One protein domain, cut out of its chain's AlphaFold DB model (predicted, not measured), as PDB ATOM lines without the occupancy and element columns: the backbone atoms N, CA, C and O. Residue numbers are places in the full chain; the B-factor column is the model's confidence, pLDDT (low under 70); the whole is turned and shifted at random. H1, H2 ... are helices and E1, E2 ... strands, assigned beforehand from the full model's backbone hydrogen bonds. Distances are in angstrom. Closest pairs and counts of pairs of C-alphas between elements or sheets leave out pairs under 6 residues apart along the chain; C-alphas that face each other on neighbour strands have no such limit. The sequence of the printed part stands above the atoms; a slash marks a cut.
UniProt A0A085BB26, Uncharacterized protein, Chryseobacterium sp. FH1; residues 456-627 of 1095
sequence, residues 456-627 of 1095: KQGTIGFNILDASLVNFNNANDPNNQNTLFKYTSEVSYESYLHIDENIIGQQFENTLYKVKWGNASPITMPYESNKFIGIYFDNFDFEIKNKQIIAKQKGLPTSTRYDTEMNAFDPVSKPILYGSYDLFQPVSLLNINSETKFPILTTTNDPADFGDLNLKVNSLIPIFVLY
ATOM      1  N   LYS A 456      29.636  50.655  35.538       77.69
ATOM      2  CA  LYS A 456      29.753  51.157  36.911       77.69
ATOM      3  C   LYS A 456      30.987  52.052  37.049       77.69
ATOM      4  O   LYS A 456      32.111  51.643  36.732       77.69
ATOM      5  N   GLN A 457      30.797  53.259  37.583       77.75
ATOM      6  CA  GLN A 457      31.900  54.180  37.875       77.75
ATOM      7  C   GLN A 457      32.914  53.545  38.835       77.75
ATOM      8  O   GLN A 457      32.538  52.836  39.763       77.75
ATOM      9  N   GLY A 458      34.207  53.795  38.611       78.56
ATOM     10  CA  GLY A 458      35.272  53.276  39.476       78.56
ATOM     11  C   GLY A 458      35.570  51.780  39.318       78.56
ATOM     12  O   GLY A 458      36.342  51.239  40.101       78.56
ATOM     13  N   THR A 459      35.017  51.086  38.317       77.62
ATOM     14  CA  THR A 459      35.339  49.656  38.115       77.62
ATOM     15  C   THR A 459      36.528  49.447  37.182       77.62
ATOM     16  O   THR A 459      37.390  48.617  37.455       77.62
ATOM     17  N   ILE A 460      36.599  50.225  36.100       80.69
ATOM     18  CA  ILE A 460      37.623  50.113  35.055       80.69
ATOM     19  C   ILE A 460      38.504  51.361  35.085       80.69
ATOM     20  O   ILE A 460      38.011  52.478  34.925       80.69
ATOM     21  N   GLY A 461      39.806  51.157  35.263       80.94
ATOM     22  CA  GLY A 461      40.846  52.170  35.128       80.94
ATOM     23  C   GLY A 461      41.942  51.746  34.162       80.94
ATOM     24  O   GLY A 461      42.012  50.584  33.760       80.94
ATOM     25  N   PHE A 462      42.817  52.686  33.801       81.00
ATOM     26  CA  PHE A 462      43.939  52.440  32.891       81.00
ATOM     27  C   PHE A 462      45.257  52.963  33.467       81.00
ATOM     28  O   PHE A 462      45.350  54.122  33.867       81.00
ATOM     29  N   ASN A 463      46.284  52.117  33.466       82.00
ATOM     30  CA  ASN A 463      47.669  52.473  33.735       82.00
ATOM     31  C   ASN A 463      48.416  52.654  32.410       82.00
ATOM     32  O   ASN A 463      48.281  51.839  31.499       82.00
ATOM     33  N   ILE A 464      49.248  53.692  32.338       79.31
ATOM     34  CA  ILE A 464      50.187  53.891  31.232       79.31
ATOM     35  C   ILE A 464      51.497  53.201  31.606       79.31
ATOM     36  O   ILE A 464      52.105  53.545  32.622       79.31
ATOM     37  N   LEU A 465      51.929  52.240  30.791       82.06
ATOM     38  CA  LEU A 465      53.227  51.587  30.962       82.06
ATOM     39  C   LEU A 465      54.304  52.210  30.069       82.06
ATOM     40  O   LEU A 465      55.485  52.177  30.418       82.06
ATOM     41  N   ASP A 466      53.901  52.801  28.946       79.38
ATOM     42  CA  ASP A 466      54.762  53.537  28.031       79.38
ATOM     43  C   ASP A 466      54.070  54.826  27.561       79.38
ATOM     44  O   ASP A 466      53.218  54.839  26.671       79.38
ATOM     45  N   ALA A 467      54.474  55.951  28.155       75.81
ATOM     46  CA  ALA A 467      53.910  57.269  27.858       75.81
ATOM     47  C   ALA A 467      54.118  57.729  26.402       75.81
ATOM     48  O   ALA A 467      53.551  58.746  26.002       75.81
ATOM     49  N   SER A 468      54.929  57.013  25.613       71.31
ATOM     50  CA  SER A 468      55.169  57.331  24.204       71.31
ATOM     51  C   SER A 468      54.136  56.739  23.238       71.31
ATOM     52  O   SER A 468      54.020  57.238  22.121       71.31
ATOM     53  N   LEU A 469      53.386  55.704  23.645       63.06
ATOM     54  CA  LEU A 469      52.531  54.934  22.734       63.06
ATOM     55  C   LEU A 469      51.093  55.460  22.661       63.06
ATOM     56  O   LEU A 469      50.537  55.539  21.567       63.06
ATOM     57  N   VAL A 470      50.487  55.842  23.791       59.16
ATOM     58  CA  VAL A 470      49.123  56.397  23.837       59.16
ATOM     59  C   VAL A 470      48.987  57.359  25.018       59.16
ATOM     60  O   VAL A 470      49.359  57.033  26.142       59.16
ATOM     61  N   ASN A 471      48.408  58.538  24.780       55.56
ATOM     62  CA  ASN A 471      48.088  59.498  25.834       55.56
ATOM     63  C   ASN A 471      46.579  59.429  26.124       55.56
ATOM     64  O   ASN A 471      45.778  60.094  25.468       55.56
ATOM     65  N   PHE A 472      46.165  58.576  27.066       59.22
ATOM     66  CA  PHE A 472      44.776  58.579  27.525       59.22
ATOM     67  C   PHE A 472      44.557  59.827  28.380       59.22
ATOM     68  O   PHE A 472      45.149  59.949  29.453       59.22
ATOM     69  N   ASN A 473      43.670  60.726  27.945       53.56
ATOM     70  CA  ASN A 473      43.330  61.952  28.681       53.56
ATOM     71  C   ASN A 473      42.899  61.694  30.146       53.56
ATOM     72  O   ASN A 473      42.975  62.601  30.968       53.56
ATOM     73  N   ASN A 474      42.518  60.454  30.485       55.25
ATOM     74  CA  ASN A 474      42.052  60.038  31.812       55.25
ATOM     75  C   ASN A 474      43.112  59.338  32.685       55.25
ATOM     76  O   ASN A 474      42.818  59.003  33.829       55.25
ATOM     77  N   ALA A 475      44.345  59.112  32.212       53.53
ATOM     78  CA  ALA A 475      45.357  58.419  33.024       53.53
ATOM     79  C   ALA A 475      45.738  59.197  34.300       53.53
ATOM     80  O   ALA A 475      46.039  58.591  35.326       53.53
ATOM     81  N   ASN A 476      45.642  60.531  34.245       56.06
ATOM     82  CA  ASN A 476      45.861  61.443  35.371       56.06
ATOM     83  C   ASN A 476      44.556  61.895  36.060       56.06
ATOM     84  O   ASN A 476      44.602  62.793  36.902       56.06
ATOM     85  N   ASP A 477      43.397  61.321  35.709       63.16
ATOM     86  CA  ASP A 477      42.131  61.615  36.390       63.16
ATOM     87  C   ASP A 477      42.211  61.094  37.843       63.16
ATOM     88  O   ASP A 477      42.496  59.907  38.042       63.16
ATOM     89  N   PRO A 478      41.966  61.928  38.875       61.25
ATOM     90  CA  PRO A 478      41.885  61.473  40.264       61.25
ATOM     91  C   PRO A 478      40.950  60.268  40.458       61.25
ATOM     92  O   PRO A 478      41.215  59.413  41.305       61.25
ATOM     93  N   ASN A 479      39.896  60.154  39.641       61.62
ATOM     94  CA  ASN A 479      38.943  59.043  39.677       61.62
ATOM     95  C   ASN A 479      39.558  57.704  39.234       61.62
ATOM     96  O   ASN A 479      39.063  56.646  39.616       61.62
ATOM     97  N   ASN A 480      40.665  57.726  38.484       67.12
ATOM     98  CA  ASN A 480      41.378  56.531  38.029       67.12
ATOM     99  C   ASN A 480      42.180  55.858  39.167       67.12
ATOM    100  O   ASN A 480      42.486  54.667  39.099       67.12
ATOM    101  N   GLN A 481      42.495  56.587  40.251       66.62
ATOM    102  CA  GLN A 481      43.275  56.044  41.375       66.62
ATOM    103  C   GLN A 481      42.515  54.982  42.182       66.62
ATOM    104  O   GLN A 481      43.147  54.035  42.659       66.62
ATOM    105  N   ASN A 482      41.187  55.109  42.263       77.25
ATOM    106  CA  ASN A 482      40.302  54.260  43.069       77.25
ATOM    107  C   ASN A 482      39.559  53.202  42.238       77.25
ATOM    108  O   ASN A 482      38.482  52.755  42.627       77.25
ATOM    109  N   THR A 483      40.108  52.825  41.083       83.31
ATOM    110  CA  THR A 483      39.489  51.826  40.209       83.31
ATOM    111  C   THR A 483      39.739  50.400  40.694       83.31
ATOM    112  O   THR A 483      40.841  50.088  41.154       83.31
ATOM    113  N   LEU A 484      38.720  49.537  40.595       88.19
ATOM    114  CA  LEU A 484      38.804  48.130  41.013       88.19
ATOM    115  C   LEU A 484      39.803  47.336  40.163       88.19
ATOM    116  O   LEU A 484      40.628  46.611  40.713       88.19
ATOM    117  N   PHE A 485      39.750  47.500  38.840       89.56
ATOM    118  CA  PHE A 485      40.692  46.897  37.901       89.56
ATOM    119  C   PHE A 485      41.463  47.973  37.148       89.56
ATOM    120  O   PHE A 485      40.878  48.933  36.645       89.56
ATOM    121  N   LYS A 486      42.780  47.782  37.023       87.81
ATOM    122  CA  LYS A 486      43.666  48.687  36.283       87.81
ATOM    123  C   LYS A 486      44.208  47.983  35.052       87.81
ATOM    124  O   LYS A 486      45.109  47.164  35.165       87.81
ATOM    125  N   TYR A 487      43.660  48.309  33.890       87.00
ATOM    126  CA  TYR A 487      44.089  47.769  32.605       87.00
ATOM    127  C   TYR A 487      45.288  48.522  32.046       87.00
ATOM    128  O   TYR A 487      45.585  49.640  32.456       87.00
ATOM    129  N   THR A 488      45.957  47.928  31.069       84.81
ATOM    130  CA  THR A 488      47.015  48.587  30.296       84.81
ATOM    131  C   THR A 488      46.639  48.574  28.823       84.81
ATOM    132  O   THR A 488      45.881  47.711  28.379       84.81
ATOM    133  N   SER A 489      47.128  49.541  28.052       78.94
ATOM    134  CA  SER A 489      46.982  49.505  26.588       78.94
ATOM    135  C   SER A 489      47.972  48.551  25.925       78.94
ATOM    136  O   SER A 489      47.741  48.056  24.826       78.94
ATOM    137  N   GLU A 490      49.084  48.312  26.603       84.50
ATOM    138  CA  GLU A 490      50.217  47.531  26.159       84.50
ATOM    139  C   GLU A 490      50.043  46.079  26.601       84.50
ATOM    140  O   GLU A 490      49.663  45.817  27.745       84.50
ATOM    141  N   VAL A 491      50.358  45.145  25.701       90.94
ATOM    142  CA  VAL A 491      50.580  43.725  26.020       90.94
ATOM    143  C   VAL A 491      51.945  43.562  26.684       90.94
ATOM    144  O   VAL A 491      52.797  44.429  26.556       90.94
ATOM    145  N   SER A 492      52.203  42.455  27.377       92.56
ATOM    146  CA  SER A 492      53.437  42.292  28.167       92.56
ATOM    147  C   SER A 492      54.717  42.144  27.335       92.56
ATOM    148  O   SER A 492      55.817  42.183  27.894       92.56
ATOM    149  N   TYR A 493      54.613  41.984  26.016       90.56
ATOM    150  CA  TYR A 493      55.747  41.808  25.113       90.56
ATOM    151  C   TYR A 493      55.872  42.938  24.086       90.56
ATOM    152  O   TYR A 493      54.895  43.579  23.714       90.56
ATOM    153  N   GLU A 494      57.083  43.135  23.569       89.75
ATOM    154  CA  GLU A 494      57.324  43.953  22.376       89.75
ATOM    155  C   GLU A 494      57.965  43.109  21.273       89.75
ATOM    156  O   GLU A 494      58.717  42.165  21.555       89.75
ATOM    157  N   SER A 495      57.666  43.450  20.020       87.12
ATOM    158  CA  SER A 495      58.414  42.936  18.880       87.12
ATOM    159  C   SER A 495      59.736  43.688  18.741       87.12
ATOM    160  O   SER A 495      59.821  44.894  18.970       87.12
ATOM    161  N   TYR A 496      60.780  42.978  18.340       83.50
ATOM    162  CA  TYR A 496      62.038  43.571  17.916       83.50
ATOM    163  C   TYR A 496      62.567  42.821  16.696       83.50
ATOM    164  O   TYR A 496      62.357  41.618  16.541       83.50
ATOM    165  N   LEU A 497      63.247  43.553  15.820       80.81
ATOM    166  CA  LEU A 497      63.919  42.976  14.663       80.81
ATOM    167  C   LEU A 497      65.282  42.453  15.111       80.81
ATOM    168  O   LEU A 497      66.100  43.214  15.634       80.81
ATOM    169  N   HIS A 498      65.522  41.156  14.933       75.06
ATOM    170  CA  HIS A 498      66.852  40.587  15.107       75.06
ATOM    171  C   HIS A 498      67.554  40.540  13.752       75.06
ATOM    172  O   HIS A 498      67.124  39.820  12.855       75.06
ATOM    173  N   ILE A 499      68.621  41.325  13.614       72.94
ATOM    174  CA  ILE A 499      69.479  41.328  12.431       72.94
ATOM    175  C   ILE A 499      70.667  40.421  12.750       72.94
ATOM    176  O   ILE A 499      71.498  40.778  13.584       72.94
ATOM    177  N   ASP A 500      70.734  39.246  12.123       65.31
ATOM    178  CA  ASP A 500      71.934  38.412  12.197       65.31
ATOM    179  C   ASP A 500      72.943  38.866  11.139       65.31
ATOM    180  O   ASP A 500      72.749  38.682   9.937       65.31
ATOM    181  N   GLU A 501      74.032  39.479  11.594       64.38
ATOM    182  CA  GLU A 501      75.107  39.969  10.729       64.38
ATOM    183  C   GLU A 501      76.037  38.843  10.232       64.38
ATOM    184  O   GLU A 501      76.862  39.079   9.346       64.38
ATOM    185  N   ASN A 502      75.916  37.614  10.757       61.81
ATOM    186  CA  ASN A 502      76.846  36.516  10.456       61.81
ATOM    187  C   ASN A 502      76.454  35.652   9.247       61.81
ATOM    188  O   ASN A 502      77.282  34.877   8.758       61.81
ATOM    189  N   ILE A 503      75.235  35.785   8.713       59.16
ATOM    190  CA  ILE A 503      74.825  35.099   7.478       59.16
ATOM    191  C   ILE A 503      75.195  35.989   6.289       59.16
ATOM    192  O   ILE A 503      74.458  36.891   5.889       59.16
ATOM    193  N   ILE A 504      76.376  35.741   5.719       48.94
ATOM    194  CA  ILE A 504      76.909  36.483   4.569       48.94
ATOM    195  C   ILE A 504      75.932  36.373   3.382       48.94
ATOM    196  O   ILE A 504      75.916  35.376   2.663       48.94
ATOM    197  N   GLY A 505      75.142  37.427   3.155       55.88
ATOM    198  CA  GLY A 505      74.420  37.669   1.901       55.88
ATOM    199  C   GLY A 505      72.891  37.560   1.921       55.88
ATOM    200  O   GLY A 505      72.290  37.830   0.882       55.88
ATOM    201  N   GLN A 506      72.242  37.224   3.044       53.41
ATOM    202  CA  GLN A 506      70.773  37.268   3.165       53.41
ATOM    203  C   GLN A 506      70.353  37.845   4.523       53.41
ATOM    204  O   GLN A 506      70.522  37.208   5.556       53.41
ATOM    205  N   GLN A 507      69.800  39.062   4.510       53.84
ATOM    206  CA  GLN A 507      69.143  39.651   5.676       53.84
ATOM    207  C   GLN A 507      67.792  38.956   5.869       53.84
ATOM    208  O   GLN A 507      66.841  39.231   5.139       53.84
ATOM    209  N   PHE A 508      67.712  38.034   6.825       56.12
ATOM    210  CA  PHE A 508      66.430  37.530   7.304       56.12
ATOM    211  C   PHE A 508      65.961  38.426   8.445       56.12
ATOM    212  O   PHE A 508      66.473  38.350   9.560       56.12
ATOM    213  N   GLU A 509      64.999  39.300   8.162       61.41
ATOM    214  CA  GLU A 509      64.304  40.066   9.193       61.41
ATOM    215  C   GLU A 509      63.321  39.143   9.919       61.41
ATOM    216  O   GLU A 509      62.171  38.979   9.515       61.41
ATOM    217  N   ASN A 510      63.789  38.510  10.993       70.06
ATOM    218  CA  ASN A 510      62.915  37.762  11.887       70.06
ATOM    219  C   ASN A 510      62.395  38.702  12.977       70.06
ATOM    220  O   ASN A 510      63.159  39.206  13.808       70.06
ATOM    221  N   THR A 511      61.082  38.917  12.989       78.38
ATOM    222  CA  THR A 511      60.396  39.572  14.105       78.38
ATOM    223  C   THR A 511      60.397  38.620  15.294       78.38
ATOM    224  O   THR A 511      59.749  37.577  15.248       78.38
ATOM    225  N   LEU A 512      61.126  38.968  16.352       82.25
ATOM    226  CA  LEU A 512      61.156  38.219  17.605       82.25
ATOM    227  C   LEU A 512      60.404  38.979  18.691       82.25
ATOM    228  O   LEU A 512      60.296  40.204  18.650       82.25
ATOM    229  N   TYR A 513      59.931  38.251  19.695       85.19
ATOM    230  CA  TYR A 513      59.215  38.834  20.823       85.19
ATOM    231  C   TYR A 513      59.977  38.624  22.134       85.19
ATOM    232  O   TYR A 513      60.574  37.569  22.372       85.19
ATOM    233  N   LYS A 514      59.968  39.646  22.996       86.81
ATOM    234  CA  LYS A 514      60.502  39.578  24.367       86.81
ATOM    235  C   LYS A 514      59.544  40.258  25.339       86.81
ATOM    236  O   LYS A 514      58.894  41.238  24.987       86.81
ATOM    237  N   VAL A 515      59.481  39.749  26.568       90.38
ATOM    238  CA  VAL A 515      58.690  40.370  27.638       90.38
ATOM    239  C   VAL A 515      59.328  41.711  28.000       90.38
ATOM    240  O   VAL A 515      60.501  41.752  28.371       90.38
ATOM    241  N   LYS A 516      58.562  42.796  27.884       92.38
ATOM    242  CA  LYS A 516      58.961  44.157  28.267       92.38
ATOM    243  C   LYS A 516      58.242  44.624  29.526       92.38
ATOM    244  O   LYS A 516      58.871  45.240  30.384       92.38
ATOM    245  N   TRP A 517      56.963  44.287  29.669       91.62
ATOM    246  CA  TRP A 517      56.119  44.763  30.761       91.62
ATOM    247  C   TRP A 517      55.471  43.592  31.506       91.62
ATOM    248  O   TRP A 517      54.392  43.141  31.151       91.62
ATOM    249  N   GLY A 518      56.119  43.080  32.555       88.06
ATOM    250  CA  GLY A 518      55.633  41.889  33.279       88.06
ATOM    251  C   GLY A 518      54.290  42.058  34.011       88.06
ATOM    252  O   GLY A 518      53.675  41.072  34.411       88.06
ATOM    253  N   ASN A 519      53.844  43.299  34.193       89.06
ATOM    254  CA  ASN A 519      52.612  43.682  34.880       89.06
ATOM    255  C   ASN A 519      51.542  44.253  33.933       89.06
ATOM    256  O   ASN A 519      50.613  44.902  34.408       89.06
ATOM    257  N   ALA A 520      51.687  44.080  32.617       91.25
ATOM    258  CA  ALA A 520      50.635  44.461  31.682       91.25
ATOM    259  C   ALA A 520      49.387  43.588  31.880       91.25
ATOM    260  O   ALA A 520      49.485  42.396  32.168       91.25
ATOM    261  N   SER A 521      48.212  44.180  31.699       93.00
ATOM    262  CA  SER A 521      46.912  43.511  31.757       93.00
ATOM    263  C   SER A 521      45.965  44.141  30.721       93.00
ATOM    264  O   SER A 521      45.108  44.959  31.077       93.00
ATOM    265  N   PRO A 522      46.143  43.830  29.424       89.19
ATOM    266  CA  PRO A 522      45.297  44.348  28.349       89.19
ATOM    267  C   PRO A 522      43.828  43.981  28.533       89.19
ATOM    268  O   PRO A 522      43.521  42.825  28.818       89.19
ATOM    269  N   ILE A 523      42.912  44.937  28.336       84.25
ATOM    270  CA  ILE A 523      41.470  44.653  28.424       84.25
ATOM    271  C   ILE A 523      40.986  43.770  27.275       84.25
ATOM    272  O   ILE A 523      40.094  42.953  27.474       84.25
ATOM    273  N   THR A 524      41.560  43.914  26.084       84.44
ATOM    274  CA  THR A 524      41.252  43.072  24.929       84.44
ATOM    275  C   THR A 524      42.186  41.872  24.891       84.44
ATOM    276  O   THR A 524      43.349  41.978  25.262       84.44
ATOM    277  N   MET A 525      41.683  40.733  24.429       86.44
ATOM    278  CA  MET A 525      42.450  39.506  24.259       86.44
ATOM    279  C   MET A 525      42.118  38.881  22.895       86.44
ATOM    280  O   MET A 525      40.944  38.612  22.618       86.44
ATOM    281  N   PRO A 526      43.117  38.627  22.027       86.81
ATOM    282  CA  PRO A 526      42.938  37.927  20.756       86.81
ATOM    283  C   PRO A 526      42.819  36.411  20.977       86.81
ATOM    284  O   PRO A 526      43.528  35.641  20.338       86.81
ATOM    285  N   TYR A 527      41.987  35.981  21.927       85.31
ATOM    286  CA  TYR A 527      41.781  34.562  22.200       85.31
ATOM    287  C   TYR A 527      41.080  33.913  21.008       85.31
ATOM    288  O   TYR A 527      40.009  34.355  20.591       85.31
ATOM    289  N   GLU A 528      41.689  32.864  20.483       83.12
ATOM    290  CA  GLU A 528      41.158  32.022  19.427       83.12
ATOM    291  C   GLU A 528      41.358  30.573  19.845       83.12
ATOM    292  O   GLU A 528      42.435  30.183  20.289       83.12
ATOM    293  N   SER A 529      40.313  29.770  19.686       79.62
ATOM    294  CA  SER A 529      40.359  28.327  19.894       79.62
ATOM    295  C   SER A 529      39.746  27.656  18.684       79.62
ATOM    296  O   SER A 529      38.593  27.929  18.339       79.62
ATOM    297  N   ASN A 530      40.522  26.784  18.049       75.25
ATOM    298  CA  ASN A 530      40.104  26.008  16.894       75.25
ATOM    299  C   ASN A 530      40.135  24.527  17.248       75.25
ATOM    300  O   ASN A 530      41.145  24.009  17.726       75.25
ATOM    301  N   LYS A 531      39.049  23.810  16.968       63.25
ATOM    302  CA  LYS A 531      39.015  22.371  17.195       63.25
ATOM    303  C   LYS A 531      39.499  21.641  15.948       63.25
ATOM    304  O   LYS A 531      38.834  21.633  14.917       63.25
ATOM    305  N   PHE A 532      40.624  20.942  16.046       50.69
ATOM    306  CA  PHE A 532      41.141  20.107  14.963       50.69
ATOM    307  C   PHE A 532      41.250  18.648  15.420       50.69
ATOM    308  O   PHE A 532      41.964  18.300  16.352       50.69
ATOM    309  N   ILE A 533      40.468  17.769  14.780       49.41
ATOM    310  CA  ILE A 533      40.371  16.324  15.090       49.41
ATOM    311  C   ILE A 533      39.925  16.028  16.547       49.41
ATOM    312  O   ILE A 533      40.090  14.927  17.066       49.41
ATOM    313  N   GLY A 534      39.265  16.974  17.219       48.12
ATOM    314  CA  GLY A 534      38.840  16.803  18.615       48.12
ATOM    315  C   GLY A 534      39.857  17.275  19.651       48.12
ATOM    316  O   GLY A 534      39.533  17.239  20.835       48.12
ATOM    317  N   ILE A 535      41.019  17.738  19.188       53.12
ATOM    318  CA  ILE A 535      42.012  18.479  19.961       53.12
ATOM    319  C   ILE A 535      41.686  19.973  19.821       53.12
ATOM    320  O   ILE A 535      41.363  20.431  18.719       53.12
ATOM    321  N   TYR A 536      41.697  20.708  20.924       71.94
ATOM    322  CA  TYR A 536      41.424  22.135  20.993       71.94
ATOM    323  C   TYR A 536      42.743  22.902  20.922       71.94
ATOM    324  O   TYR A 536      43.485  23.002  21.884       71.94
ATOM    325  N   PHE A 537      43.039  23.469  19.756       75.56
ATOM    326  CA  PHE A 537      44.195  24.338  19.586       75.56
ATOM    327  C   PHE A 537      43.776  25.769  19.892       75.56
ATOM    328  O   PHE A 537      43.248  26.469  19.022       75.56
ATOM    329  N   ASP A 538      43.991  26.191  21.130       85.00
ATOM    330  CA  ASP A 538      43.960  27.598  21.492       85.00
ATOM    331  C   ASP A 538      45.310  28.278  21.212       85.00
ATOM    332  O   ASP A 538      46.354  27.642  21.025       85.00
ATOM    333  N   ASN A 539      45.289  29.606  21.170       90.38
ATOM    334  CA  ASN A 539      46.487  30.430  21.080       90.38
ATOM    335  C   ASN A 539      46.917  31.030  22.438       90.38
ATOM    336  O   ASN A 539      47.744  31.946  22.441       90.38
ATOM    337  N   PHE A 540      46.414  30.527  23.576       93.25
ATOM    338  CA  PHE A 540      46.714  31.040  24.919       93.25
ATOM    339  C   PHE A 540      46.807  29.947  25.990       93.25
ATOM    340  O   PHE A 540      45.825  29.285  26.273       93.25
ATOM    341  N   ASP A 541      47.929  29.890  26.710       93.00
ATOM    342  CA  ASP A 541      48.014  29.169  27.988       93.00
ATOM    343  C   ASP A 541      47.619  30.079  29.155       93.00
ATOM    344  O   ASP A 541      48.113  31.213  29.257       93.00
ATOM    345  N   PHE A 542      46.844  29.559  30.107       94.19
ATOM    346  CA  PHE A 542      46.516  30.258  31.347       94.19
ATOM    347  C   PHE A 542      47.055  29.525  32.579       94.19
ATOM    348  O   PHE A 542      46.924  28.316  32.748       94.19
ATOM    349  N   GLU A 543      47.633  30.278  33.511       93.88
ATOM    350  CA  GLU A 543      48.194  29.720  34.742       93.88
ATOM    351  C   GLU A 543      47.877  30.619  35.937       93.88
ATOM    352  O   GLU A 543      48.097  31.824  35.871       93.88
ATOM    353  N   ILE A 544      47.418  30.054  37.056       92.12
ATOM    354  CA  ILE A 544      47.288  30.822  38.300       92.12
ATOM    355  C   ILE A 544      48.662  30.904  38.978       92.12
ATOM    356  O   ILE A 544      49.247  29.886  39.343       92.12
ATOM    357  N   LYS A 545      49.184  32.120  39.159       90.06
ATOM    358  CA  LYS A 545      50.409  32.406  39.920       90.06
ATOM    359  C   LYS A 545      50.232  33.655  40.759       90.06
ATOM    360  O   LYS A 545      49.764  34.674  40.270       90.06
ATOM    361  N   ASN A 546      50.679  33.605  42.013       86.62
ATOM    362  CA  ASN A 546      50.666  34.760  42.917       86.62
ATOM    363  C   ASN A 546      49.290  35.453  42.992       86.62
ATOM    364  O   ASN A 546      49.220  36.678  43.013       86.62
ATOM    365  N   LYS A 547      48.202  34.669  43.046       88.38
ATOM    366  CA  LYS A 547      46.801  35.145  43.055       88.38
ATOM    367  C   LYS A 547      46.314  35.819  41.766       88.38
ATOM    368  O   LYS A 547      45.217  36.370  41.756       88.38
ATOM    369  N   GLN A 548      47.101  35.754  40.700       93.94
ATOM    370  CA  GLN A 548      46.772  36.297  39.389       93.94
ATOM    371  C   GLN A 548      46.684  35.174  38.359       93.94
ATOM    372  O   GLN A 548      47.336  34.140  38.500       93.94
ATOM    373  N   ILE A 549      45.887  35.382  37.318       95.06
ATOM    374  CA  ILE A 549      45.889  34.545  36.126       95.06
ATOM    375  C   ILE A 549      46.871  35.143  35.126       95.06
ATOM    376  O   ILE A 549      46.713  36.261  34.640       95.06
ATOM    377  N   ILE A 550      47.904  34.370  34.833       96.69
ATOM    378  CA  ILE A 550      48.945  34.674  33.869       96.69
ATOM    379  C   ILE A 550      48.508  34.106  32.525       96.69
ATOM    380  O   ILE A 550      48.467  32.887  32.364       96.69
ATOM    381  N   ALA A 551      48.204  34.981  31.571       96.25
ATOM    382  CA  ALA A 551      47.891  34.601  30.200       96.25
ATOM    383  C   ALA A 551      49.169  34.655  29.355       96.25
ATOM    384  O   ALA A 551      49.857  35.683  29.324       96.25
ATOM    385  N   LYS A 552      49.502  33.566  28.663       95.75
ATOM    386  CA  LYS A 552      50.657  33.484  27.760       95.75
ATOM    387  C   LYS A 552      50.185  33.157  26.354       95.75
ATOM    388  O   LYS A 552      49.512  32.160  26.155       95.75
ATOM    389  N   GLN A 553      50.580  33.958  25.376       93.12
ATOM    390  CA  GLN A 553      50.210  33.745  23.985       93.12
ATOM    391  C   GLN A 553      51.144  32.726  23.316       93.12
ATOM    392  O   GLN A 553      52.371  32.870  23.365       93.12
ATOM    393  N   LYS A 554      50.555  31.706  22.686       89.81
ATOM    394  CA  LYS A 554      51.233  30.659  21.902       89.81
ATOM    395  C   LYS A 554      51.520  31.149  20.475       89.81
ATOM    396  O   LYS A 554      50.918  32.104  19.991       89.81
ATOM    397  N   GLY A 555      52.446  30.487  19.779       81.94
ATOM    398  CA  GLY A 555      52.687  30.715  18.345       81.94
ATOM    399  C   GLY A 555      53.540  31.941  17.997       81.94
ATOM    400  O   GLY A 555      53.832  32.158  16.823       81.94
ATOM    401  N   LEU A 556      53.995  32.719  18.986       80.50
ATOM    402  CA  LEU A 556      54.911  33.836  18.757       80.50
ATOM    403  C   LEU A 556      56.378  33.356  18.788       80.50
ATOM    404  O   LEU A 556      56.762  32.616  19.699       80.50
ATOM    405  N   PRO A 557      57.219  33.730  17.807       73.06
ATOM    406  CA  PRO A 557      58.638  33.380  17.799       73.06
ATOM    407  C   PRO A 557      59.395  34.112  18.922       73.06
ATOM    408  O   PRO A 557      59.423  35.342  18.987       73.06
ATOM    409  N   THR A 558      60.028  33.352  19.818       68.19
ATOM    410  CA  THR A 558      60.818  33.901  20.938       68.19
ATOM    411  C   THR A 558      62.319  33.714  20.710       68.19
ATOM    412  O   THR A 558      62.723  32.948  19.839       68.19
ATOM    413  N   SER A 559      63.144  34.458  21.461       60.69
ATOM    414  CA  SER A 559      64.614  34.479  21.333       60.69
ATOM    415  C   SER A 559      65.241  33.091  21.140       60.69
ATOM    416  O   SER A 559      64.881  32.107  21.787       60.69
ATOM    417  N   THR A 560      66.227  33.055  20.247       56.12
ATOM    418  CA  THR A 560      66.943  31.861  19.807       56.12
ATOM    419  C   THR A 560      67.901  31.349  20.879       56.12
ATOM    420  O   THR A 560      68.530  32.117  21.611       56.12
ATOM    421  N   ARG A 561      68.053  30.026  20.953       51.16
ATOM    422  CA  ARG A 561      69.263  29.415  21.505       51.16
ATOM    423  C   ARG A 561      70.178  29.189  20.307       51.16
ATOM    424  O   ARG A 561      69.767  28.510  19.374       51.16
ATOM    425  N   TYR A 562      71.363  29.792  20.302       49.06
ATOM    426  CA  TYR A 562      72.361  29.487  19.279       49.06
ATOM    427  C   TYR A 562      72.829  28.054  19.536       49.06
ATOM    428  O   TYR A 562      73.567  27.811  20.495       49.06
ATOM    429  N   ASP A 563      72.323  27.098  18.760       53.25
ATOM    430  CA  ASP A 563      72.848  25.742  18.801       53.25
ATOM    431  C   ASP A 563      74.149  25.718  18.000       53.25
ATOM    432  O   ASP A 563      74.170  25.672  16.768       53.25
ATOM    433  N   THR A 564      75.251  25.825  18.739       53.84
ATOM    434  CA  THR A 564      76.619  25.821  18.216       53.84
ATOM    435  C   THR A 564      76.958  24.572  17.406       53.84
ATOM    436  O   THR A 564      77.953  24.595  16.687       53.84
ATOM    437  N   GLU A 565      76.171  23.495  17.501       56.12
ATOM    438  CA  GLU A 565      76.453  22.247  16.789       56.12
ATOM    439  C   GLU A 565      75.740  22.132  15.432       56.12
ATOM    440  O   GLU A 565      76.242  21.427  14.556       56.12
ATOM    441  N   MET A 566      74.619  22.833  15.204       51.72
ATOM    442  CA  MET A 566      73.805  22.637  13.989       51.72
ATOM    443  C   MET A 566      73.828  23.786  12.970       51.72
ATOM    444  O   MET A 566      73.289  23.601  11.880       51.72
ATOM    445  N   ASN A 567      74.459  24.939  13.250       53.72
ATOM    446  CA  ASN A 567      74.470  26.113  12.345       53.72
ATOM    447  C   ASN A 567      73.072  26.469  11.782       53.72
ATOM    448  O   ASN A 567      72.948  26.979  10.668       53.72
ATOM    449  N   ALA A 568      72.009  26.171  12.531       56.06
ATOM    450  CA  ALA A 568      70.631  26.349  12.103       56.06
ATOM    451  C   ALA A 568      69.884  27.203  13.128       56.06
ATOM    452  O   ALA A 568      69.900  26.930  14.327       56.06
ATOM    453  N   PHE A 569      69.229  28.247  12.628       55.81
ATOM    454  CA  PHE A 569      68.298  29.052  13.400       55.81
ATOM    455  C   PHE A 569      66.962  28.327  13.463       55.81
ATOM    456  O   PHE A 569      66.201  28.374  12.499       55.81
ATOM    457  N   ASP A 570      66.674  27.676  14.587       54.22
ATOM    458  CA  ASP A 570      65.336  27.147  14.842       54.22
ATOM    459  C   ASP A 570      64.608  28.075  15.832       54.22
ATOM    460  O   ASP A 570      64.942  28.096  17.026       54.22
ATOM    461  N   PRO A 571      63.688  28.943  15.367       58.34
ATOM    462  CA  PRO A 571      62.899  29.778  16.257       58.34
ATOM    463  C   PRO A 571      62.005  28.884  17.118       58.34
ATOM    464  O   PRO A 571      60.982  28.368  16.672       58.34
ATOM    465  N   VAL A 572      62.361  28.727  18.393       59.91
ATOM    466  CA  VAL A 572      61.506  28.008  19.338       59.91
ATOM    467  C   VAL A 572      60.311  28.904  19.662       59.91
ATOM    468  O   VAL A 572      60.443  29.936  20.332       59.91
ATOM    469  N   SER A 573      59.127  28.515  19.190       70.31
ATOM    470  CA  SER A 573      57.876  29.114  19.651       70.31
ATOM    471  C   SER A 573      57.656  28.691  21.101       70.31
ATOM    472  O   SER A 573      57.289  27.552  21.385       70.31
ATOM    473  N   LYS A 574      57.956  29.592  22.040       79.62
ATOM    474  CA  LYS A 574      57.584  29.431  23.445       79.62
ATOM    475  C   LYS A 574      56.413  30.359  23.741       79.62
ATOM    476  O   LYS A 574      56.433  31.493  23.259       79.62
ATOM    477  N   PRO A 575      55.441  29.930  24.562       87.94
ATOM    478  CA  PRO A 575      54.404  30.821  25.055       87.94
ATOM    479  C   PRO A 575      55.038  32.047  25.719       87.94
ATOM    480  O   PRO A 575      55.882  31.912  26.613       87.94
ATOM    481  N   ILE A 576      54.658  33.241  25.272       91.31
ATOM    482  CA  ILE A 576      55.165  34.507  25.808       91.31
ATOM    483  C   ILE A 576      54.095  35.167  26.667       91.31
ATOM    484  O   ILE A 576      52.917  35.122  26.334       91.31
ATOM    485  N   LEU A 577      54.494  35.782  27.781       94.50
ATOM    486  CA  LEU A 577      53.565  36.505  28.646       94.50
ATOM    487  C   LEU A 577      52.795  37.551  27.830       94.50
ATOM    488  O   LEU A 577      53.423  38.401  27.204       94.50
ATOM    489  N   TYR A 578      51.467  37.479  27.855       94.88
ATOM    490  CA  TYR A 578      50.560  38.457  27.259       94.88
ATOM    491  C   TYR A 578      50.074  39.452  28.313       94.88
ATOM    492  O   TYR A 578      50.167  40.664  28.115       94.88
ATOM    493  N   GLY A 579      49.637  38.947  29.468       95.56
ATOM    494  CA  GLY A 579      49.189  39.769  30.587       95.56
ATOM    495  C   GLY A 579      49.060  38.995  31.895       95.56
ATOM    496  O   GLY A 579      48.969  37.766  31.898       95.56
ATOM    497  N   SER A 580      49.048  39.735  32.999       96.44
ATOM    498  CA  SER A 580      48.850  39.244  34.363       96.44
ATOM    499  C   SER A 580      47.573  39.870  34.922       96.44
ATOM    500  O   SER A 580      47.519  41.080  35.117       96.44
ATOM    501  N   TYR A 581      46.546  39.058  35.151       95.94
ATOM    502  CA  TYR A 581      45.196  39.513  35.480       95.94
ATOM    503  C   TYR A 581      44.798  39.121  36.899       95.94
ATOM    504  O   TYR A 581      45.115  38.022  37.351       95.94
ATOM    505  N   ASP A 582      44.034  39.961  37.587       95.31
ATOM    506  CA  ASP A 582      43.393  39.542  38.834       95.31
ATOM    507  C   ASP A 582      42.310  38.492  38.547       95.31
ATOM    508  O   ASP A 582      41.678  38.499  37.494       95.31
ATOM    509  N   LEU A 583      42.075  37.571  39.486       93.81
ATOM    510  CA  LEU A 583      41.252  36.376  39.251       93.81
ATOM    511  C   LEU A 583      39.854  36.671  38.662       93.81
ATOM    512  O   LEU A 583      39.399  35.971  37.760       93.81
ATOM    513  N   PHE A 584      39.179  37.707  39.166       94.56
ATOM    514  CA  PHE A 584      37.837  38.119  38.728       94.56
ATOM    515  C   PHE A 584      37.850  39.263  37.706       94.56
ATOM    516  O   PHE A 584      36.796  39.836  37.424       94.56
ATOM    517  N   GLN A 585      39.022  39.612  37.167       94.25
ATOM    518  CA  GLN A 585      39.170  40.691  36.196       94.25
ATOM    519  C   GLN A 585      38.513  40.307  34.864       94.25
ATOM    520  O   GLN A 585      38.834  39.252  34.308       94.25
ATOM    521  N   PRO A 586      37.600  41.135  34.328       90.25
ATOM    522  CA  PRO A 586      37.017  40.890  33.021       90.25
ATOM    523  C   PRO A 586      38.004  41.175  31.894       90.25
ATOM    524  O   PRO A 586      38.812  42.099  31.975       90.25
ATOM    525  N   VAL A 587      37.887  40.420  30.811       88.38
ATOM    526  CA  VAL A 587      38.586  40.646  29.546       88.38
ATOM    527  C   VAL A 587      37.586  40.594  28.401       88.38
ATOM    528  O   VAL A 587      36.600  39.864  28.458       88.38
ATOM    529  N   SER A 588      37.833  41.384  27.363       81.88
ATOM    530  CA  SER A 588      37.068  41.381  26.122       81.88
ATOM    531  C   SER A 588      37.750  40.500  25.093       81.88
ATOM    532  O   SER A 588      38.932  40.681  24.802       81.88
ATOM    533  N   LEU A 589      36.995  39.592  24.485       78.00
ATOM    534  CA  LEU A 589      37.504  38.803  23.370       78.00
ATOM    535  C   LEU A 589      37.341  39.559  22.052       78.00
ATOM    536  O   LEU A 589      36.247  40.025  21.736       78.00
ATOM    537  N   LEU A 590      38.415  39.636  21.261       69.50
ATOM    538  CA  LEU A 590      38.362  40.230  19.918       69.50
ATOM    539  C   LEU A 590      37.588  39.352  18.923       69.50
ATOM    540  O   LEU A 590      37.040  39.865  17.949       69.50
ATOM    541  N   ASN A 591      37.524  38.042  19.176       64.56
ATOM    542  CA  ASN A 591      36.801  37.081  18.356       64.56
ATOM    543  C   ASN A 591      35.970  36.136  19.237       64.56
ATOM    544  O   ASN A 591      36.503  35.320  19.985       64.56
ATOM    545  N   ILE A 592      34.644  36.241  19.142       56.25
ATOM    546  CA  ILE A 592      33.712  35.367  19.873       56.25
ATOM    547  C   ILE A 592      33.420  34.050  19.135       56.25
ATOM    548  O   ILE A 592      32.859  33.136  19.736       56.25
ATOM    549  N   ASN A 593      33.834  33.904  17.867       53.88
ATOM    550  CA  ASN A 593      33.667  32.676  17.079       53.88
ATOM    551  C   ASN A 593      34.754  31.644  17.425       53.88
ATOM    552  O   ASN A 593      35.493  31.188  16.557       53.88
ATOM    553  N   SER A 594      34.872  31.308  18.709       57.78
ATOM    554  CA  SER A 594      35.851  30.346  19.216       57.78
ATOM    555  C   SER A 594      35.199  28.980  19.432       57.78
ATOM    556  O   SER A 594      34.250  28.854  20.211       57.78
ATOM    557  N   GLU A 595      35.726  27.934  18.795       46.59
ATOM    558  CA  GLU A 595      35.303  26.555  19.041       46.59
ATOM    559  C   GLU A 595      35.946  26.057  20.338       46.59
ATOM    560  O   GLU A 595      37.085  25.593  20.362       46.59
ATOM    561  N   THR A 596      35.216  26.176  21.443       46.88
ATOM    562  CA  THR A 596      35.680  25.829  22.794       46.88
ATOM    563  C   THR A 596      34.892  24.652  23.366       46.88
ATOM    564  O   THR A 596      33.831  24.274  22.862       46.88
ATOM    565  N   LYS A 597      35.429  24.002  24.405       42.59
ATOM    566  CA  LYS A 597      34.764  22.857  25.051       42.59
ATOM    567  C   LYS A 597      33.495  23.257  25.811       42.59
ATOM    568  O   LYS A 597      32.538  22.485  25.835       42.59
ATOM    569  N   PHE A 598      33.482  24.447  26.407       46.06
ATOM    570  CA  PHE A 598      32.315  25.043  27.053       46.06
ATOM    571  C   PHE A 598      31.929  26.319  26.307       46.06
ATOM    572  O   PHE A 598      32.831  27.078  25.966       46.06
ATOM    573  N   PRO A 599      30.632  26.582  26.066       40.50
ATOM    574  CA  PRO A 599      30.215  27.808  25.403       40.50
ATOM    575  C   PRO A 599      30.653  29.026  26.221       40.50
ATOM    576  O   PRO A 599      30.495  29.053  27.443       40.50
ATOM    577  N   ILE A 600      31.179  30.039  25.537       49.88
ATOM    578  CA  ILE A 600      31.501  31.325  26.148       49.88
ATOM    579  C   ILE A 600      30.181  32.084  26.313       49.88
ATOM    580  O   ILE A 600      29.581  32.516  25.331       49.88
ATOM    581  N   LEU A 601      29.704  32.199  27.551       43.53
ATOM    582  CA  LEU A 601      28.548  33.026  27.888       43.53
ATOM    583  C   LEU A 601      29.023  34.481  27.984       43.53
ATOM    584  O   LEU A 601      29.948  34.775  28.736       43.53
ATOM    585  N   THR A 602      28.429  35.377  27.197       52.34
ATOM    586  CA  THR A 602      28.751  36.812  27.193       52.34
ATOM    587  C   THR A 602      27.555  37.601  27.713       52.34
ATOM    588  O   THR A 602      26.414  37.294  27.376       52.34
ATOM    589  N   THR A 603      27.798  38.623  28.535       43.34
ATOM    590  CA  THR A 603      26.751  39.332  29.293       43.34
ATOM    591  C   THR A 603      25.832  40.233  28.456       43.34
ATOM    592  O   THR A 603      24.864  40.760  28.995       43.34
ATOM    593  N   THR A 604      26.069  40.412  27.151       44.22
ATOM    594  CA  THR A 604      25.230  41.249  26.273       44.22
ATOM    595  C   THR A 604      25.190  40.711  24.839       44.22
ATOM    596  O   THR A 604      26.222  40.350  24.282       44.22
ATOM    597  N   ASN A 605      24.000  40.685  24.224       38.69
ATOM    598  CA  ASN A 605      23.818  40.365  22.799       38.69
ATOM    599  C   ASN A 605      24.036  41.581  21.871       38.69
ATOM    600  O   ASN A 605      24.086  41.394  20.657       38.69
ATOM    601  N   ASP A 606      24.184  42.799  22.412       40.81
ATOM    602  CA  ASP A 606      24.331  44.029  21.624       40.81
ATOM    603  C   ASP A 606      25.696  44.723  21.850       40.81
ATOM    604  O   ASP A 606      26.020  45.063  22.990       40.81
ATOM    605  N   PRO A 607      26.485  44.966  20.779       44.69
ATOM    606  CA  PRO A 607      27.808  45.593  20.857       44.69
ATOM    607  C   PRO A 607      27.746  47.045  21.299       44.69
ATOM    608  O   PRO A 607      27.080  47.857  20.662       44.69
ATOM    609  N   ALA A 608      28.523  47.379  22.331       43.16
ATOM    610  CA  ALA A 608      28.811  48.757  22.703       43.16
ATOM    611  C   ALA A 608      30.068  49.258  21.968       43.16
ATOM    612  O   ALA A 608      31.094  48.571  21.929       43.16
ATOM    613  N   ASP A 609      29.992  50.464  21.402       42.44
ATOM    614  CA  ASP A 609      31.131  51.145  20.781       42.44
ATOM    615  C   ASP A 609      32.013  51.791  21.869       42.44
ATOM    616  O   ASP A 609      31.558  52.650  22.628       42.44
ATOM    617  N   PHE A 610      33.285  51.388  21.956       36.34
ATOM    618  CA  PHE A 610      34.263  51.975  22.880       36.34
ATOM    619  C   PHE A 610      35.157  53.008  22.170       36.34
ATOM    620  O   PHE A 610      36.082  52.659  21.432       36.34
ATOM    621  N   GLY A 611      34.907  54.292  22.452       44.03
ATOM    622  CA  GLY A 611      35.700  55.435  21.974       44.03
ATOM    623  C   GLY A 611      35.551  55.748  20.477       44.03
ATOM    624  O   GLY A 611      34.809  55.088  19.757       44.03
ATOM    625  N   ASP A 612      36.310  56.736  19.986       38.50
ATOM    626  CA  ASP A 612      36.314  57.185  18.574       38.50
ATOM    627  C   ASP A 612      36.866  56.131  17.577       38.50
ATOM    628  O   ASP A 612      37.039  56.407  16.390       38.50
ATOM    629  N   LEU A 613      37.177  54.917  18.049       35.78
ATOM    630  CA  LEU A 613      37.859  53.860  17.297       35.78
ATOM    631  C   LEU A 613      36.916  52.806  16.682       35.78
ATOM    632  O   LEU A 613      37.413  51.865  16.066       35.78
ATOM    633  N   ASN A 614      35.584  52.931  16.811       37.78
ATOM    634  CA  ASN A 614      34.604  51.931  16.331       37.78
ATOM    635  C   ASN A 614      34.897  50.490  16.819       37.78
ATOM    636  O   ASN A 614      34.627  49.510  16.116       37.78
ATOM    637  N   LEU A 615      35.482  50.340  18.012       38.78
ATOM    638  CA  LEU A 615      35.719  49.036  18.629       38.78
ATOM    639  C   LEU A 615      34.427  48.551  19.289       38.78
ATOM    640  O   LEU A 615      34.029  49.058  20.336       38.78
ATOM    641  N   LYS A 616      33.792  47.551  18.672       42.94
ATOM    642  CA  LYS A 616      32.627  46.847  19.219       42.94
ATOM    643  C   LYS A 616      33.077  45.864  20.301       42.94
ATOM    644  O   LYS A 616      33.465  44.738  19.995       42.94
ATOM    645  N   VAL A 617      33.050  46.297  21.557       46.62
ATOM    646  CA  VAL A 617      33.404  45.483  22.732       46.62
ATOM    647  C   VAL A 617      32.134  44.784  23.197       46.62
ATOM    648  O   VAL A 617      31.247  45.423  23.753       46.62
ATOM    649  N   ASN A 618      32.009  43.486  22.916       47.56
ATOM    650  CA  ASN A 618      30.724  42.788  23.027       47.56
ATOM    651  C   ASN A 618      30.707  41.609  24.017       47.56
ATOM    652  O   ASN A 618      29.771  40.819  24.039       47.56
ATOM    653  N   SER A 619      31.772  41.429  24.803       57.41
ATOM    654  CA  SER A 619      31.986  40.177  25.536       57.41
ATOM    655  C   SER A 619      32.988  40.327  26.680       57.41
ATOM    656  O   SER A 619      34.078  39.762  26.627       57.41
ATOM    657  N   LEU A 620      32.658  41.103  27.719       71.62
ATOM    658  CA  LEU A 620      33.454  41.048  28.949       71.62
ATOM    659  C   LEU A 620      33.145  39.748  29.689       71.62
ATOM    660  O   LEU A 620      32.035  39.547  30.171       71.62
ATOM    661  N   ILE A 621      34.147  38.880  29.771       78.62
ATOM    662  CA  ILE A 621      34.105  37.631  30.529       78.62
ATOM    663  C   ILE A 621      35.215  37.655  31.579       78.62
ATOM    664  O   ILE A 621      36.302  38.165  31.299       78.62
ATOM    665  N   PRO A 622      35.002  37.130  32.789       88.31
ATOM    666  CA  PRO A 622      36.058  37.091  33.783       88.31
ATOM    667  C   PRO A 622      37.141  36.083  33.386       88.31
ATOM    668  O   PRO A 622      36.855  34.969  32.944       88.31
ATOM    669  N   ILE A 623      38.404  36.466  33.574       93.38
ATOM    670  CA  ILE A 623      39.582  35.716  33.115       93.38
ATOM    671  C   ILE A 623      39.650  34.278  33.669       93.38
ATOM    672  O   ILE A 623      40.152  33.379  32.993       93.38
ATOM    673  N   PHE A 624      39.080  34.006  34.853       92.56
ATOM    674  CA  PHE A 624      39.013  32.643  35.405       92.56
ATOM    675  C   PHE A 624      38.163  31.672  34.571       92.56
ATOM    676  O   PHE A 624      38.378  30.461  34.648       92.56
ATOM    677  N   VAL A 625      37.217  32.174  33.770       86.44
ATOM    678  CA  VAL A 625      36.427  31.344  32.849       86.44
ATOM    679  C   VAL A 625      37.298  30.874  31.689       86.44
ATOM    680  O   VAL A 625      37.264  29.689  31.364       86.44
ATOM    681  N   LEU A 626      38.136  31.750  31.121       88.38
ATOM    682  CA  LEU A 626      39.097  31.367  30.078       88.38
ATOM    683  C   LEU A 626      40.126  30.366  30.602       88.38
ATOM    684  O   LEU A 626      40.365  29.355  29.952       88.38
ATOM    685  N   TYR A 627      40.627  30.570  31.823       92.44
ATOM    686  CA  TYR A 627      41.474  29.584  32.501       92.44
ATOM    687  C   TYR A 627      40.793  28.208  32.634       92.44
ATOM    688  O   TYR A 627      41.422  27.163  32.452       92.44
TER     689      TYR A 627
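AT A GLANCE: This is residues 456 to 627 of the 1095 residues of an uncharacterized protein of Chryseobacterium sp. FH1 (UniProt A0A085BB26). There is little regular structure: a small, strongly twisted antiparallel sheet, E7-E8-E9, has H1 over one face, amid two-strand pairs and long loops. Residues 501 to 506 and 563 to 568 stick out. The 172 residues include thirteen named strands, then one helix, holding 65 residues, mostly strand. The whole is only just loose, close to compact: radius of gyration of the C-alphas 18.7 A, spans 58 by 45 by 35 A.

IN THESE COORDINATES: Find C-alpha 460 at (37.623, 50.113, 35.055), where E1, residues 460-463, begins; next come parallel neighbour E2 485-488, hairpins E3 493-498 with E4 510-515 and E5 529-532 with E6 535-538, then E7 540-545, E8 548-553, E9 576-582, E10 586-589, hairpin E11 608-610 with E12 615-617, E13 620-622, antiparallel to E10, and H1 623-627, which ends at C-alpha 627 at (41.474, 29.584, 32.501).

HOW THE PARTS SIT: In the meander E7-E8-E9, each strand antiparallel to the one before, find N 543 and O 550, 3.0 A, and N 551 and O 579, 2.9 A. H1 is on this sheet, height 8.1 A; its O i to N i+4 pair is within hydrogen-bond range.

THE WHOLE: The printed part has no cut; 73 residues have pLDDT under 70.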